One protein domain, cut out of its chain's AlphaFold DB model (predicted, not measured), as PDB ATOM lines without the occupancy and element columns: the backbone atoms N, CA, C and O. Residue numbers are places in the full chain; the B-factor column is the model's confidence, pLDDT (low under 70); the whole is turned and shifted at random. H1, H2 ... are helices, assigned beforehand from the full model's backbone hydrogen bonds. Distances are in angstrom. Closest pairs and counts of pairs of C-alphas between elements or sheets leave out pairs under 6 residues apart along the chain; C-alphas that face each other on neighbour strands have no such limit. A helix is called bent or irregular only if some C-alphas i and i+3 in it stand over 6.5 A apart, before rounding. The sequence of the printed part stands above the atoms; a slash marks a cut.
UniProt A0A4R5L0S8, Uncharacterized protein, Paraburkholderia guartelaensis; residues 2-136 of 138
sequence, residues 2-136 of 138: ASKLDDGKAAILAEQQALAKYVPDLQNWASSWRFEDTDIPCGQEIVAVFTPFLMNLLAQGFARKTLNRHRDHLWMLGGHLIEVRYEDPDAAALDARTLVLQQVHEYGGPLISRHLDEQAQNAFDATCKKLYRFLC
ATOM      1  N   ALA A   2     143.883 125.445 121.427       58.53
ATOM      2  CA  ALA A   2     143.470 125.496 122.843       58.53
ATOM      3  C   ALA A   2     142.062 124.914 123.124       58.53
ATOM      4  O   ALA A   2     141.920 124.070 123.997       58.53
ATOM      5  N   SER A   3     141.063 125.235 122.288       63.69
ATOM      6  CA  SER A   3     139.650 124.844 122.495       63.69
ATOM      7  C   SER A   3     139.413 123.349 122.760       63.69
ATOM      8  O   SER A   3     138.639 122.996 123.636       63.69
ATOM      9  N   LYS A   4     140.109 122.451 122.048       63.06
ATOM     10  CA  LYS A   4     139.888 120.996 122.159       63.06
ATOM     11  C   LYS A   4     140.437 120.407 123.470       63.06
ATOM     12  O   LYS A   4     139.985 119.351 123.902       63.06
ATOM     13  N   LEU A   5     141.419 121.077 124.081       67.00
ATOM     14  CA  LEU A   5     141.995 120.704 125.376       67.00
ATOM     15  C   LEU A   5     141.088 121.160 126.529       67.00
ATOM     16  O   LEU A   5     140.917 120.428 127.503       67.00
ATOM     17  N   ASP A   6     140.464 122.331 126.379       74.62
ATOM     18  CA  ASP A   6     139.491 122.871 127.333       74.62
ATOM     19  C   ASP A   6     138.202 122.028 127.368       74.62
ATOM     20  O   ASP A   6     137.712 121.698 128.451       74.62
ATOM     21  N   ASP A   7     137.725 121.571 126.203       75.94
ATOM     22  CA  ASP A   7     136.565 120.673 126.086       75.94
ATOM     23  C   ASP A   7     136.810 119.311 126.765       75.94
ATOM     24  O   ASP A   7     135.964 118.809 127.509       75.94
ATOM     25  N   GLY A   8     137.996 118.723 126.564       79.12
ATOM     26  CA  GLY A   8     138.370 117.451 127.192       79.12
ATOM     27  C   GLY A   8     138.473 117.550 128.717       79.12
ATOM     28  O   GLY A   8     138.008 116.666 129.436       79.12
ATOM     29  N   LYS A   9     139.018 118.658 129.228       80.00
ATOM     30  CA  LYS A   9     139.102 118.917 130.672       80.00
ATOM     31  C   LYS A   9     137.716 119.081 131.304       80.00
ATOM     32  O   LYS A   9     137.486 118.570 132.401       80.00
ATOM     33  N   ALA A  10     136.802 119.773 130.624       84.81
ATOM     34  CA  ALA A  10     135.436 119.963 131.100       84.81
ATOM     35  C   ALA A  10     134.665 118.634 131.184       84.81
ATOM     36  O   ALA A  10     133.986 118.388 132.183       84.81
ATOM     37  N   ALA A  11     134.819 117.757 130.186       84.69
ATOM     38  CA  ALA A  11     134.197 116.434 130.181       84.69
ATOM     39  C   ALA A  11     134.686 115.560 131.348       84.69
ATOM     40  O   ALA A  11     133.870 115.043 132.110       84.69
ATOM     41  N   ILE A  12     136.005 115.484 131.558       84.31
ATOM     42  CA  ILE A  12     136.603 114.719 132.667       84.31
ATOM     43  C   ILE A  12     136.084 115.223 134.021       84.31
ATOM     44  O   ILE A  12     135.718 114.430 134.889       84.31
ATOM     45  N   LEU A  13     136.011 116.545 134.212       87.75
ATOM     46  CA  LEU A  13     135.485 117.127 135.447       87.75
ATOM     47  C   LEU A  13     134.005 116.773 135.661       87.75
ATOM     48  O   LEU A  13     133.606 116.463 136.785       87.75
ATOM     49  N   ALA A  14     133.192 116.798 134.603       89.56
ATOM     50  CA  ALA A  14     131.780 116.436 134.680       89.56
ATOM     51  C   ALA A  14     131.586 114.959 135.064       89.56
ATOM     52  O   ALA A  14     130.747 114.650 135.913       89.56
ATOM     53  N   GLU A  15     132.392 114.056 134.503       89.31
ATOM     54  CA  GLU A  15     132.370 112.633 134.848       89.31
ATOM     55  C   GLU A  15     132.796 112.389 136.300       89.31
ATOM     56  O   GLU A  15     132.121 111.654 137.024       89.31
ATOM     57  N   GLN A  16     133.854 113.060 136.769       89.19
ATOM     58  CA  GLN A  16     134.290 112.985 138.168       89.19
ATOM     59  C   GLN A  16     133.208 113.492 139.129       89.19
ATOM     60  O   GLN A  16     132.948 112.869 140.157       89.19
ATOM     61  N   GLN A  17     132.523 114.587 138.786       93.50
ATOM     62  CA  GLN A  17     131.402 115.095 139.579       93.50
ATOM     63  C   GLN A  17     130.208 114.133 139.574       93.50
ATOM     64  O   GLN A  17     129.546 113.972 140.602       93.50
ATOM     65  N   ALA A  18     129.907 113.499 138.439       94.88
ATOM     66  CA  ALA A  18     128.847 112.501 138.349       94.88
ATOM     67  C   ALA A  18     129.168 111.268 139.208       94.88
ATOM     68  O   ALA A  18     128.297 110.796 139.945       94.88
ATOM     69  N   LEU A  19     130.421 110.804 139.174       95.81
ATOM     70  CA  LEU A  19     130.901 109.716 140.017       95.81
ATOM     71  C   LEU A  19     130.838 110.087 141.502       95.81
ATOM     72  O   LEU A  19     130.268 109.326 142.273       95.81
ATOM     73  N   ALA A  20     131.310 111.273 141.895       95.75
ATOM     74  CA  ALA A  20     131.251 111.739 143.283       95.75
ATOM     75  C   ALA A  20     129.808 111.870 143.809       95.75
ATOM     76  O   ALA A  20     129.547 111.637 144.984       95.75
ATOM     77  N   LYS A  21     128.836 112.200 142.947       96.06
ATOM     78  CA  LYS A  21     127.407 112.187 143.315       96.06
ATOM     79  C   LYS A  21     126.838 110.774 143.437       96.06
ATOM     80  O   LYS A  21     125.860 110.571 144.151       96.06
ATOM     81  N   TYR A  22     127.376 109.822 142.684       96.50
ATOM     82  CA  TYR A  22     126.932 108.434 142.694       96.50
ATOM     83  C   TYR A  22     127.539 107.644 143.863       96.50
ATOM     84  O   TYR A  22     126.808 106.937 144.554       96.50
ATOM     85  N   VAL A  23     128.839 107.797 144.108       97.12
ATOM     86  CA  VAL A  23     129.594 107.111 145.165       97.12
ATOM     87  C   VAL A  23     130.355 108.158 145.997       97.12
ATOM     88  O   VAL A  23     131.561 108.325 145.829       97.12
ATOM     89  N   PRO A  24     129.662 108.918 146.867       96.62
ATOM     90  CA  PRO A  24     130.251 110.050 147.601       96.62
ATOM     91  C   PRO A  24     131.300 109.652 148.649       96.62
ATOM     92  O   PRO A  24     132.041 110.497 149.152       96.62
ATOM     93  N   ASP A  25     131.335 108.372 149.000       97.12
ATOM     94  CA  ASP A  25     132.186 107.753 150.005       97.12
ATOM     95  C   ASP A  25     133.283 106.866 149.399       97.12
ATOM     96  O   ASP A  25     133.946 106.149 150.143       97.12
ATOM     97  N   LEU A  26     133.499 106.909 148.077       96.94
ATOM     98  CA  LEU A  26     134.447 106.035 147.371       96.94
ATOM     99  C   LEU A  26     135.865 106.093 147.969       96.94
ATOM    100  O   LEU A  26     136.526 105.072 148.126       96.94
ATOM    101  N   GLN A  27     136.308 107.283 148.374       94.69
ATOM    102  CA  GLN A  27     137.595 107.520 149.033       94.69
ATOM    103  C   GLN A  27     137.717 106.852 150.413       94.69
ATOM    104  O   GLN A  27     138.826 106.600 150.881       94.69
ATOM    105  N   ASN A  28     136.591 106.548 151.060       97.44
ATOM    106  CA  ASN A  28     136.554 105.922 152.380       97.44
ATOM    107  C   ASN A  28     136.494 104.390 152.295       97.44
ATOM    108  O   ASN A  28     136.701 103.730 153.310       97.44
ATOM    109  N   TRP A  29     136.233 103.817 151.116       98.38
ATOM    110  CA  TRP A  29     136.042 102.375 150.943       98.38
ATOM    111  C   TRP A  29     137.248 101.561 151.416       98.38
ATOM    112  O   TRP A  29     137.092 100.698 152.275       98.38
ATOM    113  N   ALA A  30     138.455 101.919 150.972       97.81
ATOM    114  CA  ALA A  30     139.691 101.259 151.399       97.81
ATOM    115  C   ALA A  30     139.865 101.262 152.928       97.81
ATOM    116  O   ALA A  30     140.252 100.267 153.528       97.81
ATOM    117  N   SER A  31     139.514 102.378 153.573       97.75
ATOM    118  CA  SER A  31     139.547 102.498 155.033       97.75
ATOM    119  C   SER A  31     138.457 101.692 155.736       97.75
ATOM    120  O   SER A  31     138.646 101.316 156.885       97.75
ATOM    121  N   SER A  32     137.322 101.449 155.080       97.75
ATOM    122  CA  SER A  32     136.202 100.695 155.654       97.75
ATOM    123  C   SER A  32     136.384  99.177 155.605       97.75
ATOM    124  O   SER A  32     135.729  98.480 156.370       97.75
ATOM    125  N   TRP A  33     137.248  98.675 154.719       97.75
ATOM    126  CA  TRP A  33     137.511  97.238 154.560       97.75
ATOM    127  C   TRP A  33     138.685  96.729 155.394       97.75
ATOM    128  O   TRP A  33     138.857  95.524 155.515       97.75
ATOM    129  N   ARG A  34     139.519  97.636 155.912       96.69
ATOM    130  CA  ARG A  34     140.790  97.281 156.545       96.69
ATOM    131  C   ARG A  34     140.593  96.464 157.826       96.69
ATOM    132  O   ARG A  34     139.761  96.827 158.661       96.69
ATOM    133  N   PHE A  35     141.423  95.442 158.013       93.19
ATOM    134  CA  PHE A  35     141.680  94.845 159.325       93.19
ATOM    135  C   PHE A  35     142.786  95.634 160.034       93.19
ATOM    136  O   PHE A  35     142.656  95.968 161.212       93.19
ATOM    137  N   GLU A  36     143.821  96.013 159.282       94.44
ATOM    138  CA  GLU A  36     144.967  96.799 159.736       94.44
ATOM    139  C   GLU A  36     145.278  97.944 158.761       94.44
ATOM    140  O   GLU A  36     144.913  97.919 157.586       94.44
ATOM    141  N   ASP A  37     145.992  98.978 159.212       95.81
ATOM    142  CA  ASP A  37     146.315 100.131 158.353       95.81
ATOM    143  C   ASP A  37     147.161  99.749 157.121       95.81
ATOM    144  O   ASP A  37     147.149 100.458 156.111       95.81
ATOM    145  N   THR A  38     147.842  98.599 157.158       93.44
ATOM    146  CA  THR A  38     148.577  98.021 156.024       93.44
ATOM    147  C   THR A  38     147.682  97.554 154.876       93.44
ATOM    148  O   THR A  38     148.187  97.377 153.768       93.44
ATOM    149  N   ASP A  39     146.373  97.397 155.092       94.88
ATOM    150  CA  ASP A  39     145.421  96.999 154.044       94.88
ATOM    151  C   ASP A  39     144.987  98.179 153.167       94.88
ATOM    152  O   ASP A  39     144.532  97.992 152.035       94.88
ATOM    153  N   ILE A  40     145.143  99.412 153.665       96.94
ATOM    154  CA  ILE A  40     144.667 100.627 152.993       96.94
ATOM    155  C   ILE A  40     145.251 100.774 151.577       96.94
ATOM    156  O   ILE A  40     144.462 101.049 150.670       96.94
ATOM    157  N   PRO A  41     146.566 100.582 151.330       96.94
ATOM    158  CA  PRO A  41     147.122 100.674 149.980       96.94
ATOM    159  C   PRO A  41     146.472  99.688 148.999       96.94
ATOM    160  O   PRO A  41     146.029 100.096 147.927       96.94
ATOM    161  N   CYS A  42     146.313  98.419 149.386       96.38
ATOM    162  CA  CYS A  42     145.651  97.421 148.542       96.38
ATOM    163  C   CYS A  42     144.173  97.781 148.304       96.38
ATOM    164  O   CYS A  42     143.689  97.740 147.173       96.38
ATOM    165  N   GLY A  43     143.464  98.240 149.342       98.00
ATOM    166  CA  GLY A  43     142.094  98.733 149.209       98.00
ATOM    167  C   GLY A  43     141.968  99.906 148.227       98.00
ATOM    168  O   GLY A  43     141.008  99.967 147.458       98.00
ATOM    169  N   GLN A  44     142.940 100.825 148.200       98.50
ATOM    170  CA  GLN A  44     142.975 101.934 147.237       98.50
ATOM    171  C   GLN A  44     143.187 101.439 145.802       98.50
ATOM    172  O   GLN A  44     142.542 101.940 144.878       98.50
ATOM    173  N   GLU A  45     144.034 100.429 145.607       98.31
ATOM    174  CA  GLU A  45     144.235  99.797 144.301       98.31
ATOM    175  C   GLU A  45     142.971  99.064 143.819       98.31
ATOM    176  O   GLU A  45     142.587  99.200 142.656       98.31
ATOM    177  N   ILE A  46     142.253  98.371 144.710       98.56
ATOM    178  CA  ILE A  46     140.951  97.754 144.396       98.56
ATOM    179  C   ILE A  46     139.932  98.827 143.978       98.56
ATOM    180  O   ILE A  46     139.243  98.678 142.966       98.56
ATOM    181  N   VAL A  47     139.863  99.948 144.705       98.56
ATOM    182  CA  VAL A  47     139.016 101.094 144.330       98.56
ATOM    183  C   VAL A  47     139.386 101.622 142.940       98.56
ATOM    184  O   VAL A  47     138.490 101.929 142.143       98.56
ATOM    185  N   ALA A  48     140.676 101.688 142.605       98.38
ATOM    186  CA  ALA A  48     141.129 102.093 141.276       98.38
ATOM    187  C   ALA A  48     140.669 101.115 140.178       98.38
ATOM    188  O   ALA A  48     140.271 101.564 139.104       98.38
ATOM    189  N   VAL A  49     140.626  99.804 140.453       98.31
ATOM    190  CA  VAL A  49     140.065  98.793 139.534       98.31
ATOM    191  C   VAL A  49     138.552  98.971 139.350       98.31
ATOM    192  O   VAL A  49     138.044  98.870 138.231       98.31
ATOM    193  N   PHE A  50     137.809  99.270 140.419       98.62
ATOM    194  CA  PHE A  50     136.350  99.437 140.353       98.62
ATOM    195  C   PHE A  50     135.906 100.762 139.729       98.62
ATOM    196  O   PHE A  50     134.817 100.837 139.153       98.62
ATOM    197  N   THR A  51     136.727 101.807 139.815       98.19
ATOM    198  CA  THR A  51     136.357 103.166 139.392       98.19
ATOM    199  C   THR A  51     135.931 103.251 137.916       98.19
ATOM    200  O   THR A  51     134.824 103.736 137.659       98.19
ATOM    201  N   PRO A  52     136.690 102.722 136.934       97.62
ATOM    202  CA  PRO A  52     136.260 102.724 135.534       97.62
ATOM    203  C   PRO A  52     134.952 101.957 135.303       97.62
ATOM    204  O   PRO A  52     134.125 102.362 134.485       97.62
ATOM    205  N   PHE A  53     134.721 100.874 136.052       97.94
ATOM    206  CA  PHE A  53     133.476 100.113 135.962       97.94
ATOM    207  C   PHE A  53     132.281 100.909 136.508       97.94
ATOM    208  O   PHE A  53     131.227 100.945 135.869       97.94
ATOM    209  N   LEU A  54     132.439 101.608 137.637       98.06
ATOM    210  CA  LEU A  54     131.418 102.506 138.190       98.06
ATOM    211  C   LEU A  54     131.050 103.629 137.208       98.06
ATOM    212  O   LEU A  54     129.867 103.941 137.049       98.06
ATOM    213  N   MET A  55     132.038 104.195 136.509       97.06
ATOM    214  CA  MET A  55     131.809 105.190 135.454       97.06
ATOM    215  C   MET A  55     131.067 104.584 134.254       97.06
ATOM    216  O   MET A  55     130.102 105.169 133.765       97.06
ATOM    217  N   ASN A  56     131.437 103.374 133.828       96.56
ATOM    218  CA  ASN A  56     130.740 102.656 132.759       96.56
ATOM    219  C   ASN A  56     129.270 102.347 133.112       96.56
ATOM    220  O   ASN A  56     128.390 102.426 132.254       96.56
ATOM    221  N   LEU A  57     128.970 102.035 134.378       96.75
ATOM    222  CA  LEU A  57     127.587 101.865 134.836       96.75
ATOM    223  C   LEU A  57     126.780 103.169 134.724       96.75
ATOM    224  O   LEU A  57     125.612 103.119 134.333       96.75
ATOM    225  N   LEU A  58     127.385 104.324 135.028       95.50
ATOM    226  CA  LEU A  58     126.744 105.630 134.831       95.50
ATOM    227  C   LEU A  58     126.483 105.909 133.348       95.50
ATOM    228  O   LEU A  58     125.378 106.317 132.995       95.50
ATOM    229  N   ALA A  59     127.464 105.637 132.485       94.38
ATOM    230  CA  ALA A  59     127.352 105.844 131.041       94.38
ATOM    231  C   ALA A  59     126.248 104.987 130.395       94.38
ATOM    232  O   ALA A  59     125.593 105.425 129.454       94.38
ATOM    233  N   GLN A  60     125.982 103.793 130.937       94.25
ATOM    234  CA  GLN A  60     124.882 102.926 130.496       94.25
ATOM    235  C   GLN A  60     123.482 103.429 130.899       94.25
ATOM    236  O   GLN A  60     122.486 102.851 130.467       94.25
ATOM    237  N   GLY A  61     123.375 104.480 131.719       91.75
ATOM    238  CA  GLY A  61     122.090 105.105 132.047       91.75
ATOM    239  C   GLY A  61     121.170 104.249 132.922       91.75
ATOM    240  O   GLY A  61     119.947 104.377 132.844       91.75
ATOM    241  N   PHE A  62     121.721 103.359 133.756       93.94
ATOM    242  CA  PHE A  62     120.910 102.558 134.675       93.94
ATOM    243  C   PHE A  62     120.091 103.429 135.637       93.94
ATOM    244  O   PHE A  62     120.531 104.478 136.110       93.94
ATOM    245  N   ALA A  63     118.906 102.940 136.007       95.88
ATOM    246  CA  ALA A  63     118.094 103.565 137.045       95.88
ATOM    247  C   ALA A  63     118.858 103.654 138.379       95.88
ATOM    248  O   ALA A  63     119.595 102.732 138.745       95.88
ATOM    249  N   ARG A  64     118.606 104.714 139.164       95.06
ATOM    250  CA  ARG A  64     119.285 104.977 140.450       95.06
ATOM    251  C   ARG A  64     119.295 103.769 141.391       95.06
ATOM    252  O   ARG A  64     120.324 103.472 141.982       95.06
ATOM    253  N   LYS A  65     118.173 103.047 141.497       96.94
ATOM    254  CA  LYS A  65     118.064 101.842 142.337       96.94
ATOM    255  C   LYS A  65     119.038 100.739 141.902       96.94
ATOM    256  O   LYS A  65     119.648 100.093 142.744       96.94
ATOM    257  N   THR A  66     119.191 100.534 140.595       96.25
ATOM    258  CA  THR A  66     120.104  99.532 140.025       96.25
ATOM    259  C   THR A  66     121.559  99.938 140.211       96.25
ATOM    260  O   THR A  66     122.375  99.091 140.562       96.25
ATOM    261  N   LEU A  67     121.867 101.224 140.020       97.31
ATOM    262  CA  LEU A  67     123.188 101.785 140.297       97.31
ATOM    263  C   LEU A  67     123.576 101.555 141.761       97.31
ATOM    264  O   LEU A  67     124.564 100.884 142.024       97.31
ATOM    265  N   ASN A  68     122.755 102.002 142.713       97.44
ATOM    266  CA  ASN A  68     123.048 101.830 144.139       97.44
ATOM    267  C   ASN A  68     123.292 100.359 144.502       97.44
ATOM    268  O   ASN A  68     124.267 100.053 145.171       97.44
ATOM    269  N   ARG A  69     122.494  99.434 143.955       97.38
ATOM    270  CA  ARG A  69     122.726  98.001 144.148       97.38
ATOM    271  C   ARG A  69     124.098  97.547 143.634       97.38
ATOM    272  O   ARG A  69     124.793  96.822 144.332       97.38
ATOM    273  N   HIS A  70     124.505  97.960 142.431       98.00
ATOM    274  CA  HIS A  70     125.835  97.623 141.911       98.00
ATOM    275  C   HIS A  70     126.962  98.232 142.753       98.00
ATOM    276  O   HIS A  70     127.941  97.543 143.023       98.00
ATOM    277  N   ARG A  71     126.814  99.487 143.195       98.00
ATOM    278  CA  ARG A  71     127.735 100.139 144.137       98.00
ATOM    279  C   ARG A  71     127.886  99.314 145.417       98.00
ATOM    280  O   ARG A  71     129.009  98.996 145.789       98.00
ATOM    281  N   ASP A  72     126.777  98.952 146.056       97.75
ATOM    282  CA  ASP A  72     126.795  98.253 147.343       97.75
ATOM    283  C   ASP A  72     127.394  96.841 147.198       97.75
ATOM    284  O   ASP A  72     128.174  96.399 148.038       97.75
ATOM    285  N   HIS A  73     127.122  96.156 146.083       98.06
ATOM    286  CA  HIS A  73     127.756  94.875 145.763       98.06
ATOM    287  C   HIS A  73     129.270  94.993 145.541       98.06
ATOM    288  O   HIS A  73     130.015  94.129 145.991       98.06
ATOM    289  N   LEU A  74     129.746  96.053 144.878       98.38
ATOM    290  CA  LEU A  74     131.186  96.297 144.727       98.38
ATOM    291  C   LEU A  74     131.846  96.606 146.071       98.38
ATOM    292  O   LEU A  74     132.957  96.144 146.315       98.38
ATOM    293  N   TRP A  75     131.158  97.334 146.953       98.25
ATOM    294  CA  TRP A  75     131.649  97.565 148.307       98.25
ATOM    295  C   TRP A  75     131.792  96.254 149.092       98.25
ATOM    296  O   TRP A  75     132.833  96.033 149.707       98.25
ATOM    297  N   MET A  76     130.807  95.350 149.006       97.25
ATOM    298  CA  MET A  76     130.897  94.016 149.620       97.25
ATOM    299  C   MET A  76     132.027  93.170 149.024       97.25
ATOM    300  O   MET A  76     132.777  92.546 149.770       97.25
ATOM    301  N   LEU A  77     132.185  93.177 147.695       98.06
ATOM    302  CA  LEU A  77     133.281  92.469 147.030       98.06
ATOM    303  C   LEU A  77     134.645  92.991 147.502       98.06
ATOM    304  O   LEU A  77     135.538  92.192 147.745       98.06
ATOM    305  N   GLY A  78     134.804  94.308 147.660       97.75
ATOM    306  CA  GLY A  78     136.030  94.908 148.190       97.75
ATOM    307  C   GLY A  78     136.382  94.414 149.594       97.75
ATOM    308  O   GLY A  78     137.521  94.024 149.826       97.75
ATOM    309  N   GLY A  79     135.396  94.350 150.494       96.88
ATOM    310  CA  GLY A  79     135.581  93.782 151.834       96.88
ATOM    311  C   GLY A  79     136.020  92.317 151.796       96.88
ATOM    312  O   GLY A  79     137.009  91.958 152.427       96.88
ATOM    313  N   HIS A  80     135.349  91.502 150.975       96.81
ATOM    314  CA  HIS A  80     135.709  90.092 150.773       96.81
ATOM    315  C   HIS A  80     137.133  89.921 150.226       96.81
ATOM    316  O   HIS A  80     137.861  89.041 150.663       96.81
ATOM    317  N   LEU A  81     137.570  90.768 149.288       96.94
ATOM    318  CA  LEU A  81     138.930  90.700 148.736       96.94
ATOM    319  C   LEU A  81     139.999  90.970 149.805       96.94
ATOM    320  O   LEU A  81     141.040  90.316 149.798       96.94
ATOM    321  N   ILE A  82     139.745  91.910 150.720       97.19
ATOM    322  CA  ILE A  82     140.643  92.178 151.849       97.19
ATOM    323  C   ILE A  82     140.613  91.024 152.862       97.19
ATOM    324  O   ILE A  82     141.669  90.644 153.355       97.19
ATOM    325  N   GLU A  83     139.453  90.408 153.114       95.25
ATOM    326  CA  GLU A  83     139.342  89.194 153.945       95.25
ATOM    327  C   GLU A  83     140.155  88.030 153.357       95.25
ATOM    328  O   GLU A  83     140.998  87.467 154.049       95.25
ATOM    329  N   VAL A  84     140.012  87.748 152.056       94.56
ATOM    330  CA  VAL A  84     140.815  86.729 151.352       94.56
ATOM    331  C   VAL A  84     142.311  87.014 151.483       94.56
ATOM    332  O   VAL A  84     143.091  86.111 151.767       94.56
ATOM    333  N   ARG A  85     142.718  88.274 151.302       94.94
ATOM    334  CA  ARG A  85     144.115  88.702 151.438       94.94
ATOM    335  C   ARG A  85     144.649  88.498 152.861       94.94
ATOM    336  O   ARG A  85     145.817  88.167 153.033       94.94
ATOM    337  N   TYR A  86     143.817  88.755 153.864       93.31
ATOM    338  CA  TYR A  86     144.174  88.601 155.270       93.31
ATOM    339  C   TYR A  86     144.331  87.121 155.654       93.31
ATOM    340  O   TYR A  86     145.222  86.774 156.429       93.31
ATOM    341  N   GLU A  87     143.495  86.244 155.095       93.44
ATOM    342  CA  GLU A  87     143.513  84.806 155.380       93.44
ATOM    343  C   GLU A  87     144.578  84.030 154.584       93.44
ATOM    344  O   GLU A  87     145.110  83.038 155.091       93.44
ATOM    345  N   ASP A  88     144.910  84.470 153.365       93.88
ATOM    346  CA  ASP A  88     145.808  83.769 152.445       93.88
ATOM    347  C   ASP A  88     147.040  84.619 152.053       93.88
ATOM    348  O   ASP A  88     146.926  85.581 151.280       93.88
ATOM    349  N   PRO A  89     148.253  84.250 152.519       90.12
ATOM    350  CA  PRO A  89     149.495  84.921 152.139       90.12
ATOM    351  C   PRO A  89     149.787  84.927 150.632       90.12
ATOM    352  O   PRO A  89     150.416  85.873 150.150       90.12
ATOM    353  N   ASP A  90     149.338  83.918 149.879       93.00
ATOM    354  CA  ASP A  90     149.543  83.880 148.428       93.00
ATOM    355  C   ASP A  90     148.661  84.932 147.743       93.00
ATOM    356  O   ASP A  90     149.134  85.672 146.876       93.00
ATOM    357  N   ALA A  91     147.415  85.093 148.201       92.12
ATOM    358  CA  ALA A  91     146.550  86.193 147.782       92.12
ATOM    359  C   ALA A  91     147.125  87.564 148.188       92.12
ATOM    360  O   ALA A  91     146.996  88.540 147.443       92.12
ATOM    361  N   ALA A  92     147.829  87.641 149.322       90.00
ATOM    362  CA  ALA A  92     148.530  88.845 149.763       90.00
ATOM    363  C   ALA A  92     149.708  89.267 148.867       90.00
ATOM    364  O   ALA A  92     150.136  90.428 148.916       90.00
ATOM    365  N   ALA A  93     150.218  88.378 148.018       92.00
ATOM    366  CA  ALA A  93     151.262  88.707 147.052       92.00
ATOM    367  C   ALA A  93     150.715  89.224 145.707       92.00
ATOM    368  O   ALA A  93     151.486  89.731 144.892       92.00
ATOM    369  N   LEU A  94     149.407  89.099 145.460       94.44
ATOM    370  CA  LEU A  94     148.786  89.484 144.192       94.44
ATOM    371  C   LEU A  94     148.558  90.994 144.095       94.44
ATOM    372  O   LEU A  94     148.230  91.661 145.078       94.44
ATOM    373  N   ASP A  95     148.652  91.518 142.873       96.00
ATOM    374  CA  ASP A  95     148.149  92.855 142.570       96.00
ATOM    375  C   ASP A  95     146.611  92.888 142.618       96.00
ATOM    376  O   ASP A  95     145.936  91.879 142.379       96.00
ATOM    377  N   ALA A  96     146.040  94.066 142.879       96.25
ATOM    378  CA  ALA A  96     144.597  94.221 143.056       96.25
ATOM    379  C   ALA A  96     143.760  93.748 141.856       96.25
ATOM    380  O   ALA A  96     142.660  93.225 142.041       96.25
ATOM    381  N   ARG A  97     144.249  93.906 140.617       96.50
ATOM    382  CA  ARG A  97     143.495  93.478 139.430       96.50
ATOM    383  C   ARG A  97     143.457  91.956 139.344       96.50
ATOM    384  O   ARG A  97     142.391  91.401 139.076       96.50
ATOM    385  N   THR A  98     144.589  91.297 139.573       96.81
ATOM    386  CA  THR A  98     144.663  89.833 139.618       96.81
ATOM    387  C   THR A  98     143.807  89.278 140.753       96.81
ATOM    388  O   THR A  98     143.025  88.359 140.516       96.81
ATOM    389  N   LEU A  99     143.860  89.890 141.940       96.88
ATOM    390  CA  LEU A  99     143.035  89.506 143.088       96.88
ATOM    391  C   LEU A  99     141.531  89.582 142.763       96.88
ATOM    392  O   LEU A  99     140.796  88.626 143.004       96.88
ATOM    393  N   VAL A 100     141.075  90.675 142.137       97.69
ATOM    394  CA  VAL A 100     139.681  90.807 141.676       97.69
ATOM    395  C   VAL A 100     139.324  89.696 140.686       97.69
ATOM    396  O   VAL A 100     138.291  89.049 140.848       97.69
ATOM    397  N   LEU A 101     140.165  89.451 139.676       96.75
ATOM    398  CA  LEU A 101     139.900  88.465 138.620       96.75
ATOM    399  C   LEU A 101     139.926  87.010 139.093       96.75
ATOM    400  O   LEU A 101     139.312  86.165 138.449       96.75
ATOM    401  N   GLN A 102     140.591  86.708 140.206       95.75
ATOM    402  CA  GLN A 102     140.499  85.386 140.826       95.75
ATOM    403  C   GLN A 102     139.161  85.161 141.540       95.75
ATOM    404  O   GLN A 102     138.737  84.019 141.686       95.75
ATOM    405  N   GLN A 103     138.482  86.233 141.965       95.94
ATOM    406  CA  GLN A 103     137.206  86.143 142.679       95.94
ATOM    407  C   GLN A 103     135.986  86.322 141.766       95.94
ATOM    408  O   GLN A 103     134.903  85.844 142.095       95.94
ATOM    409  N   VAL A 104     136.116  87.002 140.622       96.75
ATOM    410  CA  VAL A 104     134.995  87.218 139.690       96.75
ATOM    411  C   VAL A 104     135.175  86.450 138.391       96.75
ATOM    412  O   VAL A 104     136.244  86.456 137.790       96.75
ATOM    413  N   HIS A 105     134.099  85.824 137.926       92.44
ATOM    414  CA  HIS A 105     134.115  84.945 136.761       92.44
ATOM    415  C   HIS A 105     132.843  85.101 135.918       92.44
ATOM    416  O   HIS A 105     131.888  85.795 136.279       92.44
ATOM    417  N   GLU A 106     132.798  84.428 134.766       92.75
ATOM    418  CA  GLU A 106     131.666  84.503 133.833       92.75
ATOM    419  C   GLU A 106     130.334  83.988 134.414       92.75
ATOM    420  O   GLU A 106     129.260  84.347 133.921       92.75
ATOM    421  N   TYR A 107     130.398  83.190 135.485       91.50
ATOM    422  CA  TYR A 107     129.230  82.605 136.151       91.50
ATOM    423  C   TYR A 107     128.771  83.372 137.401       91.50
ATOM    424  O   TYR A 107     127.604  83.234 137.773       91.50
ATOM    425  N   GLY A 108     129.599  84.230 138.004       94.31
ATOM    426  CA  GLY A 108     129.272  84.874 139.279       94.31
ATOM    427  C   GLY A 108     130.468  85.501 139.989       94.31
ATOM    428  O   GLY A 108     131.464  85.867 139.357       94.31
ATOM    429  N   GLY A 109     130.312  85.684 141.296       96.19
ATOM    430  CA  GLY A 109     131.377  86.091 142.203       96.19
ATOM    431  C   GLY A 109     131.527  85.114 143.371       96.19
ATOM    432  O   GLY A 109     130.933  84.032 143.355       96.19
ATOM    433  N   PRO A 110     132.297  85.492 144.402       95.69
ATOM    434  CA  PRO A 110     132.452  84.671 145.593       95.69
ATOM    435  C   PRO A 110     131.119  84.484 146.326       95.69
ATOM    436  O   PRO A 110     130.224  85.336 146.285       95.69
ATOM    437  N   LEU A 111     131.000  83.367 147.040       93.56
ATOM    438  CA  LEU A 111     129.833  83.090 147.863       93.56
ATOM    439  C   LEU A 111     129.916  83.879 149.176       93.56
ATOM    440  O   LEU A 111     130.661  83.511 150.082       93.56
ATOM    441  N   ILE A 112     129.082  84.907 149.326       89.75
ATOM    442  CA  ILE A 112     129.016  85.733 150.540       89.75
ATOM    443  C   ILE A 112     127.992  85.121 151.518       89.75
ATOM    444  O   ILE A 112     127.008  85.739 151.931       89.75
ATOM    445  N   SER A 113     128.215  83.852 151.874       69.50
ATOM    446  CA  SER A 113     127.247  82.997 152.593       69.50
ATOM    447  C   SER A 113     126.813  83.520 153.966       69.50
ATOM    448  O   SER A 113     125.730  83.184 154.438       69.50
ATOM    449  N   ARG A 114     127.636  84.349 154.618       75.19
ATOM    450  CA  ARG A 114     127.324  84.927 155.936       75.19
ATOM    451  C   ARG A 114     126.422  86.160 155.870       75.19
ATOM    452  O   ARG A 114     125.882  86.552 156.902       75.19
ATOM    453  N   HIS A 115     126.258  86.771 154.694       74.50
ATOM    454  CA  HIS A 115     125.586  88.070 154.571       74.50
ATOM    455  C   HIS A 115     124.432  88.091 153.571       74.50
ATOM    456  O   HIS A 115     123.593  88.986 153.661       74.50
ATOM    457  N   LEU A 116     124.369  87.132 152.642       88.00
ATOM    458  CA  LEU A 116     123.377  87.118 151.572       88.00
ATOM    459  C   LEU A 116     122.528  85.844 151.608       88.00
ATOM    460  O   LEU A 116     123.049  84.736 151.728       88.00
ATOM    461  N   ASP A 117     121.214  86.009 151.451       92.81
ATOM    462  CA  ASP A 117     120.341  84.911 151.039       92.81
ATOM    463  C   ASP A 117     120.546  84.581 149.548       92.81
ATOM    464  O   ASP A 117     121.264  85.275 148.824       92.81
ATOM    465  N   GLU A 118     119.906  83.516 149.061       93.38
ATOM    466  CA  GLU A 118     120.053  83.073 147.669       93.38
ATOM    467  C   GLU A 118     119.654  84.159 146.654       93.38
ATOM    468  O   GLU A 118     120.297  84.332 145.614       93.38
ATOM    469  N   GLN A 119     118.603  84.928 146.939       93.50
ATOM    470  CA  GLN A 119     118.141  85.977 146.034       93.50
ATOM    471  C   GLN A 119     119.146  87.135 145.968       93.50
ATOM    472  O   GLN A 119     119.428  87.659 144.882       93.50
ATOM    473  N   ALA A 120     119.693  87.532 147.112       93.94
ATOM    474  CA  ALA A 120     120.695  88.575 147.212       93.94
ATOM    475  C   ALA A 120     122.032  88.127 146.600       93.94
ATOM    476  O   ALA A 120     122.631  88.897 145.846       93.94
ATOM    477  N   GLN A 121     122.438  86.866 146.799       96.25
ATOM    478  CA  GLN A 121     123.615  86.277 146.151       96.25
ATOM    479  C   GLN A 121     123.467  86.283 144.625       96.25
ATOM    480  O   GLN A 121     124.361  86.748 143.924       96.25
ATOM    481  N   ASN A 122     122.308  85.891 144.089       95.75
ATOM    482  CA  ASN A 122     122.052  85.946 142.647       95.75
ATOM    483  C   ASN A 122     122.199  87.372 142.075       95.75
ATOM    484  O   ASN A 122     122.699  87.571 140.960       95.75
ATOM    485  N   ALA A 123     121.771  88.388 142.829       96.00
ATOM    486  CA  ALA A 123     121.920  89.783 142.429       96.00
ATOM    487  C   ALA A 123     123.381  90.268 142.521       96.00
ATOM    488  O   ALA A 123     123.828  91.052 141.667       96.00
ATOM    489  N   PHE A 124     124.120  89.807 143.530       97.56
ATOM    490  CA  PHE A 124     125.558  90.021 143.672       97.56
ATOM    491  C   PHE A 124     126.321  89.399 142.497       97.56
ATOM    492  O   PHE A 124     127.010  90.117 141.770       97.56
ATOM    493  N   ASP A 125     126.059  88.130 142.184       97.44
ATOM    494  CA  ASP A 125     126.660  87.411 141.060       97.44
ATOM    495  C   ASP A 125     126.398  88.100 139.725       97.44
ATOM    496  O   ASP A 125     127.277  88.179 138.867       97.44
ATOM    497  N   ALA A 126     125.197  88.648 139.520       97.31
ATOM    498  CA  ALA A 126     124.890  89.427 138.322       97.31
ATOM    499  C   ALA A 126     125.768  90.687 138.191       97.31
ATOM    500  O   ALA A 126     126.054  91.129 137.074       97.31
ATOM    501  N   THR A 127     126.205  91.266 139.312       98.06
ATOM    502  CA  THR A 127     127.145  92.396 139.335       98.06
ATOM    503  C   THR A 127     128.564  91.930 139.037       98.06
ATOM    504  O   THR A 127     129.199  92.504 138.154       98.06
ATOM    505  N   CYS A 128     129.020  90.849 139.673       98.25
ATOM    506  CA  CYS A 128     130.332  90.251 139.418       98.25
ATOM    507  C   CYS A 128     130.491  89.819 137.956       98.25
ATOM    508  O   CYS A 128     131.494  90.146 137.330       98.25
ATOM    509  N   LYS A 129     129.455  89.228 137.348       97.75
ATOM    510  CA  LYS A 129     129.428  88.894 135.913       97.75
ATOM    511  C   LYS A 129     129.607  90.117 135.012       97.75
ATOM    512  O   LYS A 129     130.290  90.046 133.990       97.75
ATOM    513  N   LYS A 130     128.986  91.249 135.361       97.50
ATOM    514  CA  LYS A 130     129.155  92.512 134.620       97.50
ATOM    515  C   LYS A 130     130.564  93.075 134.790       97.50
ATOM    516  O   LYS A 130     131.131  93.532 133.802       97.50
ATOM    517  N   LEU A 131     131.112  93.021 136.005       98.19
ATOM    518  CA  LEU A 131     132.483  93.437 136.282       98.19
ATOM    519  C   LEU A 131     133.484  92.574 135.503       98.19
ATOM    520  O   LEU A 131     134.334  93.121 134.813       98.19
ATOM    521  N   TYR A 132     133.334  91.248 135.529       97.75
ATOM    522  CA  TYR A 132     134.193  90.322 134.789       97.75
ATOM    523  C   TYR A 132     134.215  90.641 133.290       97.75
ATOM    524  O   TYR A 132     135.280  90.847 132.720       97.75
ATOM    525  N   ARG A 133     133.043  90.796 132.658       96.75
ATOM    526  CA  ARG A 133     132.948  91.172 131.231       96.75
ATOM    527  C   ARG A 133     133.554  92.539 130.923       96.75
ATOM    528  O   ARG A 133     134.012  92.763 129.812       96.75
ATOM    529  N   PHE A 134     133.512  93.463 131.881       96.94
ATOM    530  CA  PHE A 134     134.141  94.771 131.732       96.94
ATOM    531  C   PHE A 134     135.671  94.683 131.816       96.94
ATOM    532  O   PHE A 134     136.361  95.359 131.060       96.94
ATOM    533  N   LEU A 135     136.204  93.848 132.714       96.50
ATOM    534  CA  LEU A 135     137.646  93.669 132.903       96.50
ATOM    535  C   LEU A 135     138.288  92.760 131.844       96.50
ATOM    536  O   LEU A 135     139.471  92.933 131.546       96.50
ATOM    537  N   CYS A 136     137.518  91.823 131.289       94.38
ATOM    538  CA  CYS A 136     137.923  90.852 130.274       94.38
ATOM    539  C   CYS A 136     137.036  91.004 129.025       94.38
ATOM    540  O   CYS A 136     136.111  90.206 128.833       94.38
TER     541      CYS A 136
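AT A GLANCE: This is residues 2 to 136 of the 138 residues of an uncharacterized protein of Paraburkholderia guartelaensis (UniProt A0A4R5L0S8). What is the overall picture? Crossed helices pack round one long helix in the middle, H4, among them H2, H3a and H7; H1 makes an arm, and residues 2 to 14, of which 3 to 14 belong to H1, stick out. What is it made of? The printed part has 135 residues with seven named helices, H1 to H7, and no named strand, in the class all helix. How large is it? It is compact, with a radius of gyration of the C-alphas of 15.8 A, and spans 52 by 34 by 26 A.

HOW THE PARTS SIT: Which helix is bent, and what meets the first? H3, residues 37 to 59, was assigned by its hydrogen bonds as one helix but is bent, C-alphas 49 and 52 being 6.8 A apart; its arms H3a, residues 37 to 49, and H3b, residues 52 to 59, stand at a steep tilt of 44 degrees. H1, residues 3 to 22, touches H3b with residues 15 to 19 alone, closest at the C-alphas of Leu 19 and Met 55, 6.5 A. What touches the hub? H4, residues 64 to 87, touches H2, residues 26 to 33, with residues 75 to 82 alone, closest at the C-alphas of Gly 79 and Trp 33, 4.8 A. With residues 70 to 74 alone it touches residues 124 to 127 of H7, residues 118 to 135, about perpendicular at 85 degrees, the C-alphas of His 73 and Phe 124 being closest at 5.7 A. H5, residues 89 to 92, touches H4 only at the corner, and H6, residues 96 to 103, touches H3a, closest at the C-alphas of Ala 96 and Ile 46, 5.3 A. Are the backbones regular? Every O i to N i+4 pair is within hydrogen-bond range in H1, H3b, H4, H6 and H7, against 2 of 4 in H2 and 7 of 9 in H3a; H5 is too short for such a pair.

IN THESE COORDINATES: Where do the ends lie? H1 begins at C-alpha 3 (139.650, 124.844, 122.495) and H7 ends at C-alpha 135 (137.646, 93.669, 132.903). How long are the helices? H1 measures 29.0 A, H4 34.9 A and H7 25.3 A; H2 and H3a are irregular, with C-alphas 27 and 30 7.0 A apart and C-alphas 38 and 41 6.8 A apart.

THE WHOLE: Is it continuous? The printed part has no cut; the link H6 to H7, residues 104 to 117, is long and the other five are tight. Where is confidence low? The pLDDT is under 70 at residues 2 to 5 and 113.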